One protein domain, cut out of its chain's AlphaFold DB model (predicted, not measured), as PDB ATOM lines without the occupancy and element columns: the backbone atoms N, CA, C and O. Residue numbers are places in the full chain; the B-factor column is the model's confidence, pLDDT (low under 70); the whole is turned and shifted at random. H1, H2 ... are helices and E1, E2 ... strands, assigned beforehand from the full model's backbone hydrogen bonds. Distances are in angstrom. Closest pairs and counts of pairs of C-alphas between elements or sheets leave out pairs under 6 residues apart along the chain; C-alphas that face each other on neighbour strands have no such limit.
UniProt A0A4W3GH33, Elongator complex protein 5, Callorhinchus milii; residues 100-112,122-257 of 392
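Overview. This is residues 100 to 112 and 122 to 257 of the 392 residues of the protein "Elongator complex protein 5" of Callorhinchus milii (UniProt A0A4W3GH33). A twisted wall of six strands has a layer of helices over one face, with H3, the longest, between H1 and H4, while H2 lies near the ends of E4 and E5; no named helix covers the other face. The printed part has 149 residues, with four named helices and six named strands in the order E1 E2 E3 H1 E4 H2 H3 E5 H4 E6. The sheet is mixed, in the order E3 E1 E4 E5 E2 E6, and the class is mixed, helices and strands. The whole is compact, with a radius of gyration of the C-alphas of 15.3 A, and rounded, spanning 40 by 38 by 29 A.

Arrangement. The sheet runs from edge strand E3, residues 145 to 150, through E1, residues 103 to 108, E4, residues 189 to 193, E5, residues 226 to 231, and E2, residues 124 to 130, to edge strand E6, residues 251 to 257. E3 and E1 are parallel at 18 degrees, with N 106 and O 147 2.9 A apart, within hydrogen-bond range. E1 and E4 are parallel, with N 192 and O 105 at 2.8 A, and so are E4 and E5, with N 193 and O 229 at 2.8 A. E5 and E2 are antiparallel at 170 degrees, with N 130 and O 228 at 2.8 A. E2 and E6 are antiparallel at 167 degrees, with N 255 and O 124 at 2.8 A. H1, residues 171 to 179, is over E4, slantwise to the strands, at a height over the sheet of 8.7 A. H4, residues 239 to 248, is on the same face, over E2 and along the strands, at a height of 10.5 A; it is only just over E2 alone, with 2 of its C-alphas falling on E6. H3, residues 205 to 221, only grazes the sheet with residues 212 to 220. It touches H1 at a steep tilt of 42 degrees, the same way; the closest C-alphas, of Gly 171 and Leu 215, are 4.0 A apart. It touches H4 at a shallow tilt of 6 degrees, the same way; the closest C-alphas, of Cys 209 and Val 245, are 6.6 A apart. H2, residues 196 to 202, only grazes the sheet with residues 196 to 199, and is close to but not clearly touching H3. E4, H2, H3 and E5 form a strand-helix-strand unit, two parallel neighbour strands joined through helices, with a right-handed crossover. E3, H1, E4 and E5, H4, E6 are split units, with E1 and E2 respectively between their strands, and both crossovers are right-handed. Every O i to N i+4 pair is within hydrogen-bond range in H1, H2 and H4; in H3, 12 of 13 are.

Along the chain. E1 begins at C-alpha 103, (-39.052, 45.445, 10.063), and is 16.4 A long; E2 is 18.1 A, E3 16.6 A, E4 13.1 A and E5 16.7 A. H3, 24.3 A long, begins at C-alpha 205, (-12.501, 45.310, 19.380); H1 is 12.2 A, H2 10.4 A and H4 14.5 A. E6, 19.8 A long, ends at C-alpha 257, (-29.581, 41.009, 39.458).

Size, cuts and confidence. The two C-alphas farthest apart, of Lys 135 and Glu 159, are 45.6 A apart. Residues 113 to 121 are not printed, and C-alphas 112 and 122 are 15.7 A apart across the cut. The links from E2 to E3 and from E3 to H1 are long, with 14 and 20 residues. The mean pLDDT of the printed part is 71.5; it is under 70 in residues 100 to 112, 122 to 145 and 180 to 186.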
ATOM      1  N   ARG A 100     -43.589  48.112  17.951       34.62
ATOM      2  CA  ARG A 100     -44.093  49.209  17.093       34.62
ATOM      3  C   ARG A 100     -43.682  48.972  15.635       34.62
ATOM      4  O   ARG A 100     -42.764  48.210  15.354       34.62
ATOM      5  N   SER A 101     -44.370  49.638  14.711       37.78
ATOM      6  CA  SER A 101     -44.246  49.455  13.260       37.78
ATOM      7  C   SER A 101     -42.806  49.598  12.734       37.78
ATOM      8  O   SER A 101     -42.209  50.674  12.733       37.78
ATOM      9  N   GLY A 102     -42.264  48.482  12.245       46.91
ATOM     10  CA  GLY A 102     -40.920  48.366  11.686       46.91
ATOM     11  C   GLY A 102     -40.666  46.958  11.144       46.91
ATOM     12  O   GLY A 102     -41.453  46.040  11.372       46.91
ATOM     13  N   THR A 103     -39.568  46.784  10.407       49.59
ATOM     14  CA  THR A 103     -39.052  45.445  10.063       49.59
ATOM     15  C   THR A 103     -37.980  45.077  11.078       49.59
ATOM     16  O   THR A 103     -37.108  45.897  11.365       49.59
ATOM     17  N   LEU A 104     -38.043  43.870  11.631       49.50
ATOM     18  CA  LEU A 104     -37.077  43.372  12.602       49.50
ATOM     19  C   LEU A 104     -36.216  42.300  11.934       49.50
ATOM     20  O   LEU A 104     -36.730  41.338  11.369       49.50
ATOM     21  N   ARG A 105     -34.899  42.456  12.006       55.06
ATOM     22  CA  ARG A 105     -33.945  41.444  11.560       55.06
ATOM     23  C   ARG A 105     -33.117  41.002  12.755       55.06
ATOM     24  O   ARG A 105     -32.568  41.855  13.439       55.06
ATOM     25  N   CYS A 106     -33.045  39.704  13.016       55.97
ATOM     26  CA  CYS A 106     -32.239  39.144  14.095       55.97
ATOM     27  C   CYS A 106     -31.085  38.342  13.489       55.97
ATOM     28  O   CYS A 106     -31.338  37.451  12.680       55.97
ATOM     29  N   VAL A 107     -29.846  38.659  13.863       51.22
ATOM     30  CA  VAL A 107     -28.671  37.823  13.586       51.22
ATOM     31  C   VAL A 107     -28.375  37.027  14.850       51.22
ATOM     32  O   VAL A 107     -28.293  37.620  15.931       51.22
ATOM     33  N   LYS A 108     -28.250  35.707  14.707       48.53
ATOM     34  CA  LYS A 108     -28.082  34.774  15.823       48.53
ATOM     35  C   LYS A 108     -26.683  34.157  15.835       48.53
ATOM     36  O   LYS A 108     -26.332  33.459  14.893       48.53
ATOM     37  N   TRP A 109     -25.944  34.375  16.918       49.84
ATOM     38  CA  TRP A 109     -24.589  33.891  17.200       49.84
ATOM     39  C   TRP A 109     -24.536  32.896  18.367       49.84
ATOM     40  O   TRP A 109     -23.483  32.311  18.607       49.84
ATOM     41  N   VAL A 110     -25.627  32.705  19.127       38.22
ATOM     42  CA  VAL A 110     -25.655  31.787  20.283       38.22
ATOM     43  C   VAL A 110     -26.908  30.903  20.285       38.22
ATOM     44  O   VAL A 110     -28.037  31.372  20.145       38.22
ATOM     45  N   GLY A 111     -26.725  29.601  20.523       31.28
ATOM     46  CA  GLY A 111     -27.745  28.540  20.463       31.28
ATOM     47  C   GLY A 111     -28.896  28.589  21.478       31.28
ATOM     48  O   GLY A 111     -29.657  27.626  21.581       31.28
ATOM     49  N   GLY A 112     -29.076  29.701  22.189       34.25
ATOM     50  CA  GLY A 112     -30.006  29.831  23.309       34.25
ATOM     51  C   GLY A 112     -29.440  29.288  24.623       34.25
ATOM     52  O   GLY A 112     -28.393  28.649  24.656       34.25
ATOM     53  N   TRP A 122     -24.708  36.392  37.950       30.33
ATOM     54  CA  TRP A 122     -25.141  36.643  36.562       30.33
ATOM     55  C   TRP A 122     -25.276  38.146  36.249       30.33
ATOM     56  O   TRP A 122     -26.083  38.834  36.869       30.33
ATOM     57  N   ARG A 123     -24.502  38.666  35.284       31.98
ATOM     58  CA  ARG A 123     -24.331  40.115  35.046       31.98
ATOM     59  C   ARG A 123     -24.687  40.507  33.602       31.98
ATOM     60  O   ARG A 123     -23.826  40.557  32.731       31.98
ATOM     61  N   ILE A 124     -25.963  40.790  33.334       34.56
ATOM     62  CA  ILE A 124     -26.461  41.086  31.976       34.56
ATOM     63  C   ILE A 124     -26.276  42.584  31.676       34.56
ATOM     64  O   ILE A 124     -27.177  43.397  31.879       34.56
ATOM     65  N   GLN A 125     -25.088  42.991  31.228       40.88
ATOM     66  CA  GLN A 125     -24.751  44.410  31.049       40.88
ATOM     67  C   GLN A 125     -24.722  44.848  29.578       40.88
ATOM     68  O   GLN A 125     -24.147  44.185  28.725       40.88
ATOM     69  N   VAL A 126     -25.243  46.051  29.316       36.06
ATOM     70  CA  VAL A 126     -25.218  46.743  28.017       36.06
ATOM     71  C   VAL A 126     -26.006  46.015  26.920       36.06
ATOM     72  O   VAL A 126     -25.456  45.439  25.982       36.06
ATOM     73  N   VAL A 127     -27.331  46.178  26.961       48.69
ATOM     74  CA  VAL A 127     -28.103  46.271  25.717       48.69
ATOM     75  C   VAL A 127     -27.817  47.647  25.111       48.69
ATOM     76  O   VAL A 127     -28.284  48.672  25.617       48.69
ATOM     77  N   ALA A 128     -27.003  47.679  24.058       42.00
ATOM     78  CA  ALA A 128     -26.672  48.896  23.325       42.00
ATOM     79  C   ALA A 128     -27.751  49.187  22.276       42.00
ATOM     80  O   ALA A 128     -28.000  48.357  21.401       42.00
ATOM     81  N   VAL A 129     -28.356  50.376  22.334       42.56
ATOM     82  CA  VAL A 129     -29.240  50.902  21.283       42.56
ATOM     83  C   VAL A 129     -28.490  51.970  20.495       42.56
ATOM     84  O   VAL A 129     -27.965  52.924  21.075       42.56
ATOM     85  N   LEU A 130     -28.480  51.823  19.172       35.38
ATOM     86  CA  LEU A 130     -27.899  52.749  18.205       35.38
ATOM     87  C   LEU A 130     -29.029  53.442  17.413       35.38
ATOM     88  O   LEU A 130     -29.573  52.872  16.472       35.38
ATOM     89  N   ASP A 131     -29.362  54.648  17.887       31.83
ATOM     90  CA  ASP A 131     -30.229  55.747  17.409       31.83
ATOM     91  C   ASP A 131     -31.620  55.454  16.790       31.83
ATOM     92  O   ASP A 131     -31.762  54.977  15.669       31.83
ATOM     93  N   TYR A 132     -32.677  55.900  17.479       32.81
ATOM     94  CA  TYR A 132     -33.442  57.092  17.059       32.81
ATOM     95  C   TYR A 132     -34.172  57.688  18.280       32.81
ATOM     96  O   TYR A 132     -34.346  56.994  19.281       32.81
ATOM     97  N   ASP A 133     -34.624  58.945  18.215       33.41
ATOM     98  CA  ASP A 133     -35.407  59.582  19.287       33.41
ATOM     99  C   ASP A 133     -36.712  58.803  19.571       33.41
ATOM    100  O   ASP A 133     -37.549  58.601  18.686       33.41
ATOM    101  N   LEU A 134     -36.894  58.357  20.821       35.19
ATOM    102  CA  LEU A 134     -38.056  57.568  21.251       35.19
ATOM    103  C   LEU A 134     -39.371  58.373  21.262       35.19
ATOM    104  O   LEU A 134     -40.440  57.770  21.387       35.19
ATOM    105  N   LYS A 135     -39.328  59.705  21.128       29.27
ATOM    106  CA  LYS A 135     -40.518  60.573  21.205       29.27
ATOM    107  C   LYS A 135     -41.490  60.420  20.025       29.27
ATOM    108  O   LYS A 135     -42.677  60.684  20.196       29.27
ATOM    109  N   SER A 136     -41.033  59.990  18.843       31.28
ATOM    110  CA  SER A 136     -41.847  59.960  17.612       31.28
ATOM    111  C   SER A 136     -42.191  58.535  17.145       31.28
ATOM    112  O   SER A 136     -41.569  58.003  16.222       31.28
ATOM    113  N   LEU A 137     -43.194  57.905  17.770       35.69
ATOM    114  CA  LEU A 137     -43.663  56.549  17.434       35.69
ATOM    115  C   LEU A 137     -45.209  56.462  17.427       35.69
ATOM    116  O   LEU A 137     -45.794  56.306  18.504       35.69
ATOM    117  N   PRO A 138     -45.878  56.524  16.255       29.83
ATOM    118  CA  PRO A 138     -47.334  56.388  16.154       29.83
ATOM    119  C   PRO A 138     -47.816  54.947  16.447       29.83
ATOM    120  O   PRO A 138     -47.033  53.998  16.318       29.83
ATOM    121  N   PRO A 139     -49.087  54.758  16.854       33.06
ATOM    122  CA  PRO A 139     -49.639  53.445  17.191       33.06
ATOM    123  C   PRO A 139     -50.204  52.685  15.974       33.06
ATOM    124  O   PRO A 139     -50.979  53.254  15.216       33.06
ATOM    125  N   THR A 140     -49.859  51.387  15.886       36.28
ATOM    126  CA  THR A 140     -50.553  50.301  15.138       36.28
ATOM    127  C   THR A 140     -50.864  50.550  13.636       36.28
ATOM    128  O   THR A 140     -50.436  51.551  13.066       36.28
ATOM    129  N   PRO A 141     -51.510  49.616  12.901       47.12
ATOM    130  CA  PRO A 141     -51.477  48.152  12.992       47.12
ATOM    131  C   PRO A 141     -50.806  47.513  11.750       47.12
ATOM    132  O   PRO A 141     -51.272  47.666  10.624       47.12
ATOM    133  N   SER A 142     -49.747  46.721  11.930       40.72
ATOM    134  CA  SER A 142     -49.292  45.748  10.915       40.72
ATOM    135  C   SER A 142     -48.459  44.643  11.579       40.72
ATOM    136  O   SER A 142     -47.791  44.926  12.577       40.72
ATOM    137  N   PRO A 143     -48.498  43.389  11.083       42.81
ATOM    138  CA  PRO A 143     -47.722  42.303  11.672       42.81
ATOM    139  C   PRO A 143     -46.213  42.561  11.499       42.81
ATOM    140  O   PRO A 143     -45.785  42.935  10.400       42.81
ATOM    141  N   PRO A 144     -45.391  42.364  12.547       53.44
ATOM    142  CA  PRO A 144     -43.958  42.611  12.467       53.44
ATOM    143  C   PRO A 144     -43.311  41.623  11.494       53.44
ATOM    144  O   PRO A 144     -43.302  40.413  11.722       53.44
ATOM    145  N   ARG A 145     -42.736  42.139  10.402       64.81
ATOM    146  CA  ARG A 145     -41.908  41.331   9.500       64.81
ATOM    147  C   ARG A 145     -40.585  41.038  10.202       64.81
ATOM    148  O   ARG A 145     -39.721  41.911  10.271       64.81
ATOM    149  N   LEU A 146     -40.477  39.829  10.743       71.69
ATOM    150  CA  LEU A 146     -39.298  39.289  11.409       71.69
ATOM    151  C   LEU A 146     -38.529  38.382  10.440       71.69
ATOM    152  O   LEU A 146     -39.101  37.431   9.916       71.69
ATOM    153  N   SER A 147     -37.243  38.659  10.214       73.62
ATOM    154  CA  SER A 147     -36.329  37.737   9.525       73.62
ATOM    155  C   SER A 147     -35.188  37.319  10.445       73.62
ATOM    156  O   SER A 147     -34.534  38.184  11.033       73.62
ATOM    157  N   PHE A 148     -34.900  36.024  10.505       77.12
ATOM    158  CA  PHE A 148     -33.704  35.501  11.157       77.12
ATOM    159  C   PHE A 148     -32.579  35.305  10.140       77.12
ATOM    160  O   PHE A 148     -32.836  34.908   9.006       77.12
ATOM    161  N   HIS A 149     -31.353  35.576  10.577       80.62
ATOM    162  CA  HIS A 149     -30.104  35.293   9.880       80.62
ATOM    163  C   HIS A 149     -29.238  34.448  10.814       80.62
ATOM    164  O   HIS A 149     -29.058  34.809  11.981       80.62
ATOM    165  N   ASP A 150     -28.744  33.317  10.324       78.12
ATOM    166  CA  ASP A 150     -27.975  32.364  11.123       78.12
ATOM    167  C   ASP A 150     -26.469  32.634  11.001       78.12
ATOM    168  O   ASP A 150     -25.923  32.640   9.900       78.12
ATOM    169  N   GLY A 151     -25.816  32.857  12.139       76.44
ATOM    170  CA  GLY A 151     -24.364  32.836  12.316       76.44
ATOM    171  C   GLY A 151     -23.952  31.917  13.474       76.44
ATOM    172  O   GLY A 151     -22.852  32.050  13.993       76.44
ATOM    173  N   PHE A 152     -24.835  31.019  13.929       78.56
ATOM    174  CA  PHE A 152     -24.596  30.118  15.058       78.56
ATOM    175  C   PHE A 152     -24.337  28.672  14.626       78.56
ATOM    176  O   PHE A 152     -23.556  27.995  15.291       78.56
ATOM    177  N   THR A 153     -24.965  28.185  13.551       75.62
ATOM    178  CA  THR A 153     -24.759  26.788  13.116       75.62
ATOM    179  C   THR A 153     -23.321  26.543  12.650       75.62
ATOM    180  O   THR A 153     -22.724  25.546  13.037       75.62
ATOM    181  N   ASP A 154     -22.740  27.480  11.893       81.06
ATOM    182  CA  ASP A 154     -21.338  27.425  11.456       81.06
ATOM    183  C   ASP A 154     -20.680  28.826  11.458       81.06
ATOM    184  O   ASP A 154     -20.474  29.435  10.403       81.06
ATOM    185  N   PRO A 155     -20.365  29.394  12.639       80.31
ATOM    186  CA  PRO A 155     -19.744  30.715  12.749       80.31
ATOM    187  C   PRO A 155     -18.332  30.774  12.162       80.31
ATOM    188  O   PRO A 155     -17.879  31.853  11.785       80.31
ATOM    189  N   LEU A 156     -17.610  29.652  12.128       84.19
ATOM    190  CA  LEU A 156     -16.207  29.596  11.707       84.19
ATOM    191  C   LEU A 156     -16.041  29.115  10.261       84.19
ATOM    192  O   LEU A 156     -14.951  29.217   9.702       84.19
ATOM    193  N   GLY A 157     -17.118  28.646   9.628       82.81
ATOM    194  CA  GLY A 157     -17.107  28.166   8.256       82.81
ATOM    195  C   GLY A 157     -16.486  26.783   8.079       82.81
ATOM    196  O   GLY A 157     -15.933  26.545   7.008       82.81
ATOM    197  N   TRP A 158     -16.524  25.937   9.111       84.75
ATOM    198  CA  TRP A 158     -15.908  24.604   9.152       84.75
ATOM    199  C   TRP A 158     -16.703  23.536   8.392       84.75
ATOM    200  O   TRP A 158     -16.111  22.563   7.931       84.75
ATOM    201  N   GLU A 159     -18.018  23.711   8.253       81.06
ATOM    202  CA  GLU A 159     -18.905  22.799   7.513       81.06
ATOM    203  C   GLU A 159     -19.313  23.384   6.145       81.06
ATOM    204  O   GLU A 159     -20.182  22.843   5.463       81.06
ATOM    205  N   ASP A 160     -18.709  24.517   5.761       77.38
ATOM    206  CA  ASP A 160     -19.041  25.339   4.587       77.38
ATOM    207  C   ASP A 160     -20.546  25.639   4.425       77.38
ATOM    208  O   ASP A 160     -21.071  25.839   3.326       77.38
ATOM    209  N   SER A 161     -21.247  25.736   5.558       75.38
ATOM    210  CA  SER A 161     -22.666  26.080   5.588       75.38
ATOM    211  C   SER A 161     -22.915  27.512   5.100       75.38
ATOM    212  O   SER A 161     -22.108  28.418   5.311       75.38
ATOM    213  N   ALA A 162     -24.093  27.749   4.513       71.62
ATOM    214  CA  ALA A 162     -24.533  29.048   3.985       71.62
ATOM    215  C   ALA A 162     -24.898  30.094   5.073       71.62
ATOM    216  O   ALA A 162     -25.768  30.943   4.864       71.62
ATOM    217  N   GLY A 163     -24.274  29.999   6.249       73.12
ATOM    218  CA  GLY A 163     -24.432  30.915   7.375       73.12
ATOM    219  C   GLY A 163     -23.474  32.108   7.317       73.12
ATOM    220  O   GLY A 163     -22.563  32.188   6.491       73.12
ATOM    221  N   LEU A 164     -23.678  33.056   8.226       80.50
ATOM    222  CA  LEU A 164     -22.871  34.265   8.342       80.50
ATOM    223  C   LEU A 164     -21.558  33.969   9.091       80.50
ATOM    224  O   LEU A 164     -21.533  33.935  10.320       80.50
ATOM    225  N   LYS A 165     -20.456  33.777   8.355       84.75
ATOM    226  CA  LYS A 165     -19.129  33.480   8.929       84.75
ATOM    227  C   LYS A 165     -18.558  34.692   9.692       84.75
ATOM    228  O   LYS A 165     -18.528  35.811   9.175       84.75
ATOM    229  N   VAL A 166     -18.067  34.480  10.916       85.25
ATOM    230  CA  VAL A 166     -17.743  35.525  11.913       85.25
ATOM    231  C   VAL A 166     -16.653  36.506  11.464       85.25
ATOM    232  O   VAL A 166     -16.723  37.702  11.759       85.25
ATOM    233  N   GLU A 167     -15.665  36.034  10.704       83.69
ATOM    234  CA  GLU A 167     -14.575  36.869  10.176       83.69
ATOM    235  C   GLU A 167     -15.045  37.825   9.068       83.69
ATOM    236  O   GLU A 167     -14.449  38.880   8.858       83.69
ATOM    237  N   GLN A 168     -16.136  37.481   8.380       83.38
ATOM    238  CA  GLN A 168     -16.686  38.237   7.249       83.38
ATOM    239  C   GLN A 168     -17.657  39.347   7.705       83.38
ATOM    240  O   GLN A 168     -18.049  40.209   6.912       83.38
ATOM    241  N   VAL A 169     -18.021  39.372   8.994       84.50
ATOM    242  CA  VAL A 169     -18.956  40.345   9.576       84.50
ATOM    243  C   VAL A 169     -18.350  41.748   9.586       84.50
ATOM    244  O   VAL A 169     -17.561  42.116  10.460       84.50
ATOM    245  N   CYS A 170     -18.784  42.565   8.630       87.69
ATOM    246  CA  CYS A 170     -18.446  43.980   8.505       87.69
ATOM    247  C   CYS A 170     -19.709  44.846   8.373       87.69
ATOM    248  O   CYS A 170     -20.822  44.334   8.214       87.69
ATOM    249  N   GLY A 171     -19.555  46.176   8.416       84.62
ATOM    250  CA  GLY A 171     -20.690  47.096   8.301       84.62
ATOM    251  C   GLY A 171     -21.391  47.024   6.941       84.62
ATOM    252  O   GLY A 171     -22.599  47.239   6.853       84.62
ATOM    253  N   ARG A 172     -20.653  46.653   5.887       89.00
ATOM    254  CA  ARG A 172     -21.193  46.410   4.538       89.00
ATOM    255  C   ARG A 172     -22.067  45.155   4.488       89.00
ATOM    256  O   ARG A 172     -23.144  45.208   3.900       89.00
ATOM    257  N   GLU A 173     -21.645  44.074   5.143       86.56
ATOM    258  CA  GLU A 173     -22.367  42.797   5.127       86.56
ATOM    259  C   GLU A 173     -23.640  42.856   5.977       86.56
ATOM    260  O   GLU A 173     -24.730  42.559   5.493       86.56
ATOM    261  N   LEU A 174     -23.557  43.401   7.196       84.81
ATOM    262  CA  LEU A 174     -24.748  43.647   8.022       84.81
ATOM    263  C   LEU A 174     -25.774  44.563   7.321       84.81
ATOM    264  O   LEU A 174     -26.974  44.454   7.579       84.81
ATOM    265  N   LEU A 175     -25.332  45.432   6.401       85.62
ATOM    266  CA  LEU A 175     -26.218  46.245   5.566       85.62
ATOM    267  C   LEU A 175     -26.771  45.492   4.341       85.62
ATOM    268  O   LEU A 175     -27.887  45.802   3.916       85.62
ATOM    269  N   SER A 176     -26.055  44.503   3.791       84.44
ATOM    270  CA  SER A 176     -26.554  43.599   2.736       84.44
ATOM    271  C   SER A 176     -27.817  42.878   3.240       84.44
ATOM    272  O   SER A 176     -28.903  43.005   2.657       84.44
ATOM    273  N   LEU A 177     -27.699  42.281   4.434       79.25
ATOM    274  CA  LEU A 177     -28.752  41.560   5.143       79.25
ATOM    275  C   LEU A 177     -29.958  42.444   5.468       79.25
ATOM    276  O   LEU A 177     -31.075  41.941   5.560       79.25
ATOM    277  N   VAL A 178     -29.756  43.754   5.644       77.12
ATOM    278  CA  VAL A 178     -30.822  44.748   5.850       77.12
ATOM    279  C   VAL A 178     -31.514  45.109   4.532       77.12
ATOM    280  O   VAL A 178     -32.747  45.037   4.464       77.12
ATOM    281  N   ARG A 179     -30.741  45.453   3.494       71.88
ATOM    282  CA  ARG A 179     -31.223  45.944   2.187       71.88
ATOM    283  C   ARG A 179     -32.051  44.926   1.405       71.88
ATOM    284  O   ARG A 179     -32.981  45.333   0.712       71.88
ATOM    285  N   GLY A 180     -31.763  43.628   1.533       58.50
ATOM    286  CA  GLY A 180     -32.367  42.534   0.750       58.50
ATOM    287  C   GLY A 180     -33.874  42.271   0.935       58.50
ATOM    288  O   GLY A 180     -34.300  41.123   0.874       58.50
ATOM    289  N   SER A 181     -34.699  43.282   1.229       54.12
ATOM    290  CA  SER A 181     -36.166  43.154   1.278       54.12
ATOM    291  C   SER A 181     -36.964  44.434   0.995       54.12
ATOM    292  O   SER A 181     -38.197  44.372   1.040       54.12
ATOM    293  N   ARG A 182     -36.340  45.608   0.800       55.25
ATOM    294  CA  ARG A 182     -37.086  46.861   0.566       55.25
ATOM    295  C   ARG A 182     -36.229  47.963  -0.062       55.25
ATOM    296  O   ARG A 182     -35.082  48.142   0.329       55.25
ATOM    297  N   GLY A 183     -36.832  48.736  -0.969       52.66
ATOM    298  CA  GLY A 183     -36.286  50.014  -1.436       52.66
ATOM    299  C   GLY A 183     -36.263  51.096  -0.345       52.66
ATOM    300  O   GLY A 183     -36.863  50.945   0.721       52.66
ATOM    301  N   GLU A 184     -35.573  52.194  -0.638       53.41
ATOM    302  CA  GLU A 184     -35.031  53.153   0.341       53.41
ATOM    303  C   GLU A 184     -36.095  53.863   1.206       53.41
ATOM    304  O   GLU A 184     -35.851  54.163   2.375       53.41
ATOM    305  N   ALA A 185     -37.321  54.041   0.696       55.28
ATOM    306  CA  ALA A 185     -38.462  54.611   1.425       55.28
ATOM    307  C   ALA A 185     -39.142  53.595   2.382       55.28
ATOM    308  O   ALA A 185     -40.308  53.200   2.224       55.28
ATOM    309  N   GLY A 186     -38.392  53.116   3.378       64.88
ATOM    310  CA  GLY A 186     -38.851  52.149   4.380       64.88
ATOM    311  C   GLY A 186     -39.340  52.748   5.712       64.88
ATOM    312  O   GLY A 186     -38.880  53.818   6.116       64.88
ATOM    313  N   PRO A 187     -40.225  52.047   6.458       70.00
ATOM    314  CA  PRO A 187     -40.344  52.254   7.900       70.00
ATOM    315  C   PRO A 187     -39.014  51.871   8.578       70.00
ATOM    316  O   PRO A 187     -38.239  51.105   7.998       70.00
ATOM    317  N   PRO A 188     -38.741  52.351   9.805       74.50
ATOM    318  CA  PRO A 188     -37.486  52.059  10.482       74.50
ATOM    319  C   PRO A 188     -37.259  50.550  10.638       74.50
ATOM    320  O   PRO A 188     -38.148  49.802  11.060       74.50
ATOM    321  N   ILE A 189     -36.050  50.114  10.298       76.44
ATOM    322  CA  ILE A 189     -35.608  48.724  10.429       76.44
ATOM    323  C   ILE A 189     -34.848  48.613  11.747       76.44
ATOM    324  O   ILE A 189     -34.048  49.487  12.066       76.44
ATOM    325  N   THR A 190     -35.093  47.560  12.522       79.06
ATOM    326  CA  THR A 190     -34.274  47.238  13.698       79.06
ATOM    327  C   THR A 190     -33.458  45.988  13.408       79.06
ATOM    328  O   THR A 190     -34.030  44.951  13.078       79.06
ATOM    329  N   LEU A 191     -32.136  46.090  13.525       82.44
ATOM    330  CA  LEU A 191     -31.213  44.960  13.507       82.44
ATOM    331  C   LEU A 191     -30.887  44.575  14.953       82.44
ATOM    332  O   LEU A 191     -30.294  45.372  15.672       82.44
ATOM    333  N   ALA A 192     -31.269  43.375  15.373       80.31
ATOM    334  CA  ALA A 192     -30.872  42.784  16.642       80.31
ATOM    335  C   ALA A 192     -29.673  41.848  16.430       80.31
ATOM    336  O   ALA A 192     -29.723  40.970  15.568       80.31
ATOM    337  N   LEU A 193     -28.616  42.036  17.221       83.25
ATOM    338  CA  LEU A 193     -27.492  41.112  17.367       83.25
ATOM    339  C   LEU A 193     -27.600  40.469  18.757       83.25
ATOM    340  O   LEU A 193     -27.539  41.175  19.770       83.25
ATOM    341  N   ASP A 194     -27.788  39.151  18.806       79.25
ATOM    342  CA  ASP A 194     -28.028  38.397  20.049       79.25
ATOM    343  C   ASP A 194     -26.791  38.261  20.956       79.25
ATOM    344  O   ASP A 194     -26.950  38.076  22.158       79.25
ATOM    345  N   SER A 195     -25.578  38.360  20.406       81.69
ATOM    346  CA  SER A 195     -24.322  38.392  21.158       81.69
ATOM    347  C   SER A 195     -23.238  39.163  20.406       81.69
ATOM    348  O   SER A 195     -22.531  38.637  19.546       81.69
ATOM    349  N   LEU A 196     -23.045  40.426  20.784       86.50
ATOM    350  CA  LEU A 196     -21.883  41.214  20.367       86.50
ATOM    351  C   LEU A 196     -20.584  40.665  20.978       86.50
ATOM    352  O   LEU A 196     -19.513  40.826  20.394       86.50
ATOM    353  N   SER A 197     -20.673  39.967  22.118       85.94
ATOM    354  CA  SER A 197     -19.519  39.305  22.731       85.94
ATOM    355  C   SER A 197     -18.921  38.213  21.850       85.94
ATOM    356  O   SER A 197     -17.705  38.047  21.875       85.94
ATOM    357  N   PHE A 198     -19.725  37.524  21.035       85.56
ATOM    358  CA  PHE A 198     -19.207  36.538  20.087       85.56
ATOM    359  C   PHE A 198     -18.331  37.190  19.003       85.56
ATOM    360  O   PHE A 198     -17.236  36.706  18.719       85.56
ATOM    361  N   LEU A 199     -18.755  38.342  18.466       88.25
ATOM    362  CA  LEU A 199     -17.954  39.121  17.512       88.25
ATOM    363  C   LEU A 199     -16.668  39.660  18.153       88.25
ATOM    364  O   LEU A 199     -15.609  39.598  17.539       88.25
ATOM    365  N   LEU A 200     -16.742  40.150  19.394       90.44
ATOM    366  CA  LEU A 200     -15.587  40.674  20.139       90.44
ATOM    367  C   LEU A 200     -14.583  39.592  20.582       90.44
ATOM    368  O   LEU A 200     -13.441  39.928  20.877       90.44
ATOM    369  N   ALA A 201     -14.991  38.319  20.634       89.94
ATOM    370  CA  ALA A 201     -14.096  37.195  20.915       89.94
ATOM    371  C   ALA A 201     -13.267  36.771  19.686       89.94
ATOM    372  O   ALA A 201     -12.131  36.332  19.839       89.94
ATOM    373  N   HIS A 202     -13.816  36.928  18.474       89.19
ATOM    374  CA  HIS A 202     -13.179  36.494  17.219       89.19
ATOM    375  C   HIS A 202     -12.553  37.645  16.415       89.19
ATOM    376  O   HIS A 202     -11.609  37.437  15.657       89.19
ATOM    377  N   GLN A 203     -13.037  38.879  16.585       91.31
ATOM    378  CA  GLN A 203     -12.489  40.075  15.948       91.31
ATOM    379  C   GLN A 203     -11.866  41.021  16.980       91.31
ATOM    380  O   GLN A 203     -12.370  41.198  18.087       91.31
ATOM    381  N   ARG A 204     -10.809  41.746  16.580       93.06
ATOM    382  CA  ARG A 204     -10.237  42.834  17.398       93.06
ATOM    383  C   ARG A 204     -11.339  43.854  17.752       93.06
ATOM    384  O   ARG A 204     -12.031  44.293  16.831       93.06
ATOM    385  N   PRO A 205     -11.454  44.351  19.000       92.12
ATOM    386  CA  PRO A 205     -12.501  45.310  19.380       92.12
ATOM    387  C   PRO A 205     -12.574  46.561  18.489       92.12
ATOM    388  O   PRO A 205     -13.654  47.000  18.104       92.12
ATOM    389  N   ALA A 206     -11.422  47.084  18.055       93.25
ATOM    390  CA  ALA A 206     -11.351  48.208  17.119       93.25
ATOM    391  C   ALA A 206     -11.842  47.880  15.689       93.25
ATOM    392  O   ALA A 206     -12.119  48.794  14.916       93.25
ATOM    393  N   ALA A 207     -11.946  46.607  15.293       92.69
ATOM    394  CA  ALA A 207     -12.633  46.197  14.067       92.69
ATOM    395  C   ALA A 207     -14.154  46.219  14.271       92.69
ATOM    396  O   ALA A 207     -14.833  46.932  13.539       92.69
ATOM    397  N   VAL A 208     -14.664  45.572  15.326       91.69
ATOM    398  CA  VAL A 208     -16.103  45.548  15.661       91.69
ATOM    399  C   VAL A 208     -16.671  46.966  15.805       91.69
ATOM    400  O   VAL A 208     -17.685  47.296  15.188       91.69
ATOM    401  N   CYS A 209     -15.977  47.846  16.534       91.44
ATOM    402  CA  CYS A 209     -16.363  49.252  16.680       91.44
ATOM    403  C   CYS A 209     -16.441  49.997  15.334       91.44
ATOM    404  O   CYS A 209     -17.398  50.736  15.101       91.44
ATOM    405  N   ARG A 210     -15.481  49.772  14.422       93.12
ATOM    406  CA  ARG A 210     -15.504  50.365  13.072       93.12
ATOM    407  C   ARG A 210     -16.617  49.780  12.206       93.12
ATOM    408  O   ARG A 210     -17.259  50.543  11.496       93.12
ATOM    409  N   SER A 211     -16.898  48.478  12.293       91.19
ATOM    410  CA  SER A 211     -18.009  47.832  11.578       91.19
ATOM    411  C   SER A 211     -19.372  48.396  11.997       91.19
ATOM    412  O   SER A 211     -20.221  48.637  11.141       91.19
ATOM    413  N   LEU A 212     -19.576  48.679  13.290       89.69
ATOM    414  CA  LEU A 212     -20.802  49.317  13.793       89.69
ATOM    415  C   LEU A 212     -20.940  50.776  13.314       89.69
ATOM    416  O   LEU A 212     -22.009  51.165  12.845       89.69
ATOM    417  N   GLN A 213     -19.860  51.565  13.363       89.62
ATOM    418  CA  GLN A 213     -19.838  52.934  12.823       89.62
ATOM    419  C   GLN A 213     -20.047  52.961  11.298       89.62
ATOM    420  O   GLN A 213     -20.775  53.807  10.775       89.62
ATOM    421  N   GLU A 214     -19.430  52.027  10.569       90.94
ATOM    422  CA  GLU A 214     -19.604  51.880   9.125       90.94
ATOM    423  C   GLU A 214     -21.059  51.552   8.779       90.94
ATOM    424  O   GLU A 214     -21.623  52.207   7.903       90.94
ATOM    425  N   LEU A 215     -21.674  50.597   9.482       87.62
ATOM    426  CA  LEU A 215     -23.074  50.216   9.292       87.62
ATOM    427  C   LEU A 215     -24.016  51.420   9.446       87.62
ATOM    428  O   LEU A 215     -24.857  51.649   8.575       87.62
ATOM    429  N   GLN A 216     -23.846  52.222  10.505       84.69
ATOM    430  CA  GLN A 216     -24.620  53.454  10.710       84.69
ATOM    431  C   GLN A 216     -24.421  54.450   9.562       84.69
ATOM    432  O   GLN A 216     -25.396  54.939   8.986       84.69
ATOM    433  N   ARG A 217     -23.160  54.731   9.203       87.12
ATOM    434  CA  ARG A 217     -22.800  55.677   8.139       87.12
ATOM    435  C   ARG A 217     -23.403  55.260   6.798       87.12
ATOM    436  O   ARG A 217     -24.056  56.070   6.149       87.12
ATOM    437  N   LEU A 218     -23.222  54.002   6.399       86.69
ATOM    438  CA  LEU A 218     -23.724  53.479   5.129       86.69
ATOM    439  C   LEU A 218     -25.257  53.404   5.093       86.69
ATOM    440  O   LEU A 218     -25.842  53.686   4.047       86.69
ATOM    441  N   ALA A 219     -25.919  53.072   6.208       82.69
ATOM    442  CA  ALA A 219     -27.377  53.127   6.300       82.69
ATOM    443  C   ALA A 219     -27.891  54.563   6.105       82.69
ATOM    444  O   ALA A 219     -28.740  54.790   5.240       82.69
ATOM    445  N   GLY A 220     -27.306  55.539   6.812       81.38
ATOM    446  CA  GLY A 220     -27.627  56.962   6.662       81.38
ATOM    447  C   GLY A 220     -27.410  57.478   5.236       81.38
ATOM    448  O   GLY A 220     -28.311  58.091   4.667       81.38
ATOM    449  N   SER A 221     -26.277  57.141   4.609       84.62
ATOM    450  CA  SER A 221     -25.999  57.453   3.194       84.62
ATOM    451  C   SER A 221     -26.947  56.772   2.194       84.62
ATOM    452  O   SER A 221     -26.951  57.153   1.031       84.62
ATOM    453  N   SER A 222     -27.738  55.782   2.624       80.12
ATOM    454  CA  SER A 222     -28.762  55.100   1.810       80.12
ATOM    455  C   SER A 222     -30.192  55.573   2.126       80.12
ATOM    456  O   SER A 222     -31.153  54.908   1.747       80.12
ATOM    457  N   GLY A 223     -30.360  56.624   2.940       76.88
ATOM    458  CA  GLY A 223     -31.666  57.048   3.469       76.88
ATOM    459  C   GLY A 223     -32.321  56.062   4.456       76.88
ATOM    460  O   GLY A 223     -33.429  56.308   4.939       76.88
ATOM    461  N   LEU A 224     -31.651  54.952   4.790       77.31
ATOM    462  CA  LEU A 224     -32.214  53.863   5.584       77.31
ATOM    463  C   LEU A 224     -32.201  54.208   7.076       77.31
ATOM    464  O   LEU A 224     -31.150  54.308   7.710       77.31
ATOM    465  N   LYS A 225     -33.397  54.300   7.665       78.69
ATOM    466  CA  LYS A 225     -33.607  54.492   9.109       78.69
ATOM    467  C   LYS A 225     -33.353  53.184   9.868       78.69
ATOM    468  O   LYS A 225     -34.291  52.499  10.281       78.69
ATOM    469  N   LEU A 226     -32.080  52.821  10.000       78.94
ATOM    470  CA  LEU A 226     -31.618  51.635  10.713       78.94
ATOM    471  C   LEU A 226     -31.372  51.942  12.196       78.94
ATOM    472  O   LEU A 226     -30.515  52.756  12.525       78.94
ATOM    473  N   ARG A 227     -32.068  51.220  13.075       78.94
ATOM    474  CA  ARG A 227     -31.706  51.062  14.488       78.94
ATOM    475  C   ARG A 227     -30.885  49.789  14.636       78.94
ATOM    476  O   ARG A 227     -31.261  48.767  14.057       78.94
ATOM    477  N   VAL A 228     -29.842  49.799  15.457       81.50
ATOM    478  CA  VAL A 228     -29.129  48.564  15.833       81.50
ATOM    479  C   VAL A 228     -29.257  48.343  17.337       81.50
ATOM    480  O   VAL A 228     -29.179  49.288  18.122       81.50
ATOM    481  N   LEU A 229     -29.510  47.098  17.721       82.06
ATOM    482  CA  LEU A 229     -29.677  46.632  19.086       82.06
ATOM    483  C   LEU A 229     -28.694  45.483  19.318       82.06
ATOM    484  O   LEU A 229     -28.723  44.502  18.579       82.06
ATOM    485  N   CYS A 230     -27.834  45.584  20.325       82.75
ATOM    486  CA  CYS A 230     -26.818  44.567  20.597       82.75
ATOM    487  C   CYS A 230     -26.858  44.150  22.063       82.75
ATOM    488  O   CYS A 230     -26.819  45.025  22.926       82.75
ATOM    489  N   LEU A 231     -26.874  42.845  22.344       83.44
ATOM    490  CA  LEU A 231     -26.570  42.330  23.682       83.44
ATOM    491  C   LEU A 231     -25.053  42.169  23.844       83.44
ATOM    492  O   LEU A 231     -24.392  41.584  22.984       83.44
ATOM    493  N   LEU A 232     -24.510  42.662  24.954       84.94
ATOM    494  CA  LEU A 232     -23.139  42.420  25.388       84.94
ATOM    495  C   LEU A 232     -23.138  41.519  26.638       84.94
ATOM    496  O   LEU A 232     -24.076  41.519  27.430       84.94
ATOM    497  N   HIS A 233     -22.066  40.749  26.802       82.44
ATOM    498  CA  HIS A 233     -21.747  39.980  28.006       82.44
ATOM    499  C   HIS A 233     -20.398  40.483  28.519       82.44
ATOM    500  O   HIS A 233     -19.357  40.185  27.936       82.44
ATOM    501  N   THR A 234     -20.431  41.356  29.521       84.19
ATOM    502  CA  THR A 234     -19.290  42.146  30.029       84.19
ATOM    503  C   THR A 234     -18.376  41.388  30.979       84.19
ATOM    504  O   THR A 234     -17.235  41.779  31.178       84.19
ATOM    505  N   ASP A 235     -18.886  40.317  31.570       81.31
ATOM    506  CA  ASP A 235     -18.126  39.265  32.240       81.31
ATOM    507  C   ASP A 235     -17.091  38.605  31.307       81.31
ATOM    508  O   ASP A 235     -16.072  38.114  31.783       81.31
ATOM    509  N   LEU A 236     -17.305  38.674  29.987       83.31
ATOM    510  CA  LEU A 236     -16.379  38.178  28.965       83.31
ATOM    511  C   LEU A 236     -15.385  39.236  28.436       83.31
ATOM    512  O   LEU A 236     -14.575  38.903  27.573       83.31
ATOM    513  N   HIS A 237     -15.426  40.495  28.906       87.62
ATOM    514  CA  HIS A 237     -14.640  41.608  28.335       87.62
ATOM    515  C   HIS A 237     -13.945  42.481  29.378       87.62
ATOM    516  O   HIS A 237     -14.422  42.667  30.494       87.62
ATOM    517  N   THR A 238     -12.840  43.121  28.986       90.75
ATOM    518  CA  THR A 238     -12.210  44.147  29.829       90.75
ATOM    519  C   THR A 238     -13.092  45.395  29.915       90.75
ATOM    520  O   THR A 238     -13.781  45.768  28.960       90.75
ATOM    521  N   ALA A 239     -13.025  46.110  31.043       89.31
ATOM    522  CA  ALA A 239     -13.780  47.349  31.252       89.31
ATOM    523  C   ALA A 239     -13.500  48.426  30.180       89.31
ATOM    524  O   ALA A 239     -14.332  49.302  29.949       89.31
ATOM    525  N   GLU A 240     -12.351  48.362  29.504       92.62
ATOM    526  CA  GLU A 240     -11.992  49.232  28.381       92.62
ATOM    527  C   GLU A 240     -12.781  48.908  27.111       92.62
ATOM    528  O   GLU A 240     -13.333  49.821  26.498       92.62
ATOM    529  N   VAL A 241     -12.906  47.625  26.752       90.81
ATOM    530  CA  VAL A 241     -13.721  47.174  25.610       90.81
ATOM    531  C   VAL A 241     -15.196  47.485  25.856       90.81
ATOM    532  O   VAL A 241     -15.857  48.066  24.993       90.81
ATOM    533  N   VAL A 242     -15.693  47.192  27.064       89.94
ATOM    534  CA  VAL A 242     -17.067  47.524  27.477       89.94
ATOM    535  C   VAL A 242     -17.320  49.030  27.377       89.94
ATOM    536  O   VAL A 242     -18.344  49.446  26.830       89.94
ATOM    537  N   ARG A 243     -16.374  49.862  27.836       89.31
ATOM    538  CA  ARG A 243     -16.453  51.325  27.723       89.31
ATOM    539  C   ARG A 243     -16.425  51.787  26.266       89.31
ATOM    540  O   ARG A 243     -17.267  52.597  25.896       89.31
ATOM    541  N   ALA A 244     -15.535  51.256  25.428       90.12
ATOM    542  CA  ALA A 244     -15.436  51.624  24.014       90.12
ATOM    543  C   ALA A 244     -16.740  51.340  23.246       90.12
ATOM    544  O   ALA A 244     -17.252  52.220  22.553       90.12
ATOM    545  N   VAL A 245     -17.336  50.159  23.437       89.06
ATOM    546  CA  VAL A 245     -18.647  49.804  22.861       89.06
ATOM    547  C   VAL A 245     -19.759  50.702  23.425       89.06
ATOM    548  O   VAL A 245     -20.562  51.256  22.672       89.06
ATOM    549  N   SER A 246     -19.767  50.933  24.741       87.00
ATOM    550  CA  SER A 246     -20.736  51.819  25.408       87.00
ATOM    551  C   SER A 246     -20.593  53.291  25.001       87.00
ATOM    552  O   SER A 246     -21.550  54.060  25.107       87.00
ATOM    553  N   HIS A 247     -19.424  53.717  24.513       85.62
ATOM    554  CA  HIS A 247     -19.213  55.058  23.968       85.62
ATOM    555  C   HIS A 247     -19.901  55.232  22.605       85.62
ATOM    556  O   HIS A 247     -20.487  56.294  22.388       85.62
ATOM    557  N   LEU A 248     -19.944  54.194  21.758       87.06
ATOM    558  CA  LEU A 248     -20.693  54.208  20.490       87.06
ATOM    559  C   LEU A 248     -22.216  54.228  20.695       87.06
ATOM    560  O   LEU A 248     -22.936  54.880  19.942       87.06
ATOM    561  N   ALA A 249     -22.716  53.518  21.709       84.81
ATOM    562  CA  ALA A 249     -24.146  53.386  21.980       84.81
ATOM    563  C   ALA A 249     -24.819  54.737  22.299       84.81
ATOM    564  O   ALA A 249     -24.362  55.462  23.184       84.81
ATOM    565  N   SER A 250     -25.938  55.073  21.644       81.62
ATOM    566  CA  SER A 250     -26.741  56.256  22.011       81.62
ATOM    567  C   SER A 250     -27.568  56.014  23.277       81.62
ATOM    568  O   SER A 250     -27.799  56.943  24.050       81.62
ATOM    569  N   SER A 251     -27.966  54.761  23.518       81.19
ATOM    570  CA  SER A 251     -28.520  54.325  24.801       81.19
ATOM    571  C   SER A 251     -27.846  53.040  25.270       81.19
ATOM    572  O   SER A 251     -27.614  52.133  24.473       81.19
ATOM    573  N   VAL A 252     -27.578  52.958  26.568       84.06
ATOM    574  CA  VAL A 252     -27.064  51.780  27.271       84.06
ATOM    575  C   VAL A 252     -28.094  51.366  28.313       84.06
ATOM    576  O   VAL A 252     -28.562  52.211  29.078       84.06
ATOM    577  N   LEU A 253     -28.431  50.080  28.356       82.62
ATOM    578  CA  LEU A 253     -29.233  49.475  29.419       82.62
ATOM    579  C   LEU A 253     -28.419  48.367  30.093       82.62
ATOM    580  O   LEU A 253     -28.042  47.391  29.449       82.62
ATOM    581  N   GLU A 254     -28.139  48.523  31.379       82.19
ATOM    582  CA  GLU A 254     -27.373  47.585  32.194       82.19
ATOM    583  C   GLU A 254     -28.287  46.920  33.229       82.19
ATOM    584  O   GLU A 254     -28.940  47.619  34.004       82.19
ATOM    585  N   LEU A 255     -28.346  45.586  33.258       78.75
ATOM    586  CA  LEU A 255     -29.208  44.821  34.159       78.75
ATOM    587  C   LEU A 255     -28.361  44.100  35.218       78.75
ATOM    588  O   LEU A 255     -27.712  43.085  34.954       78.75
ATOM    589  N   SER A 256     -28.396  44.613  36.447       76.00
ATOM    590  CA  SER A 256     -27.836  43.930  37.620       76.00
ATOM    591  C   SER A 256     -28.912  43.071  38.299       76.00
ATOM    592  O   SER A 256     -30.039  43.550  38.443       76.00
ATOM    593  N   PRO A 257     -28.614  41.839  38.745       71.94
ATOM    594  CA  PRO A 257     -29.581  41.009  39.458       71.94
ATOM    595  C   PRO A 257     -29.871  41.601  40.842       71.94
ATOM    596  O   PRO A 257     -28.970  42.135  41.492       71.94
TER     597      PRO A 257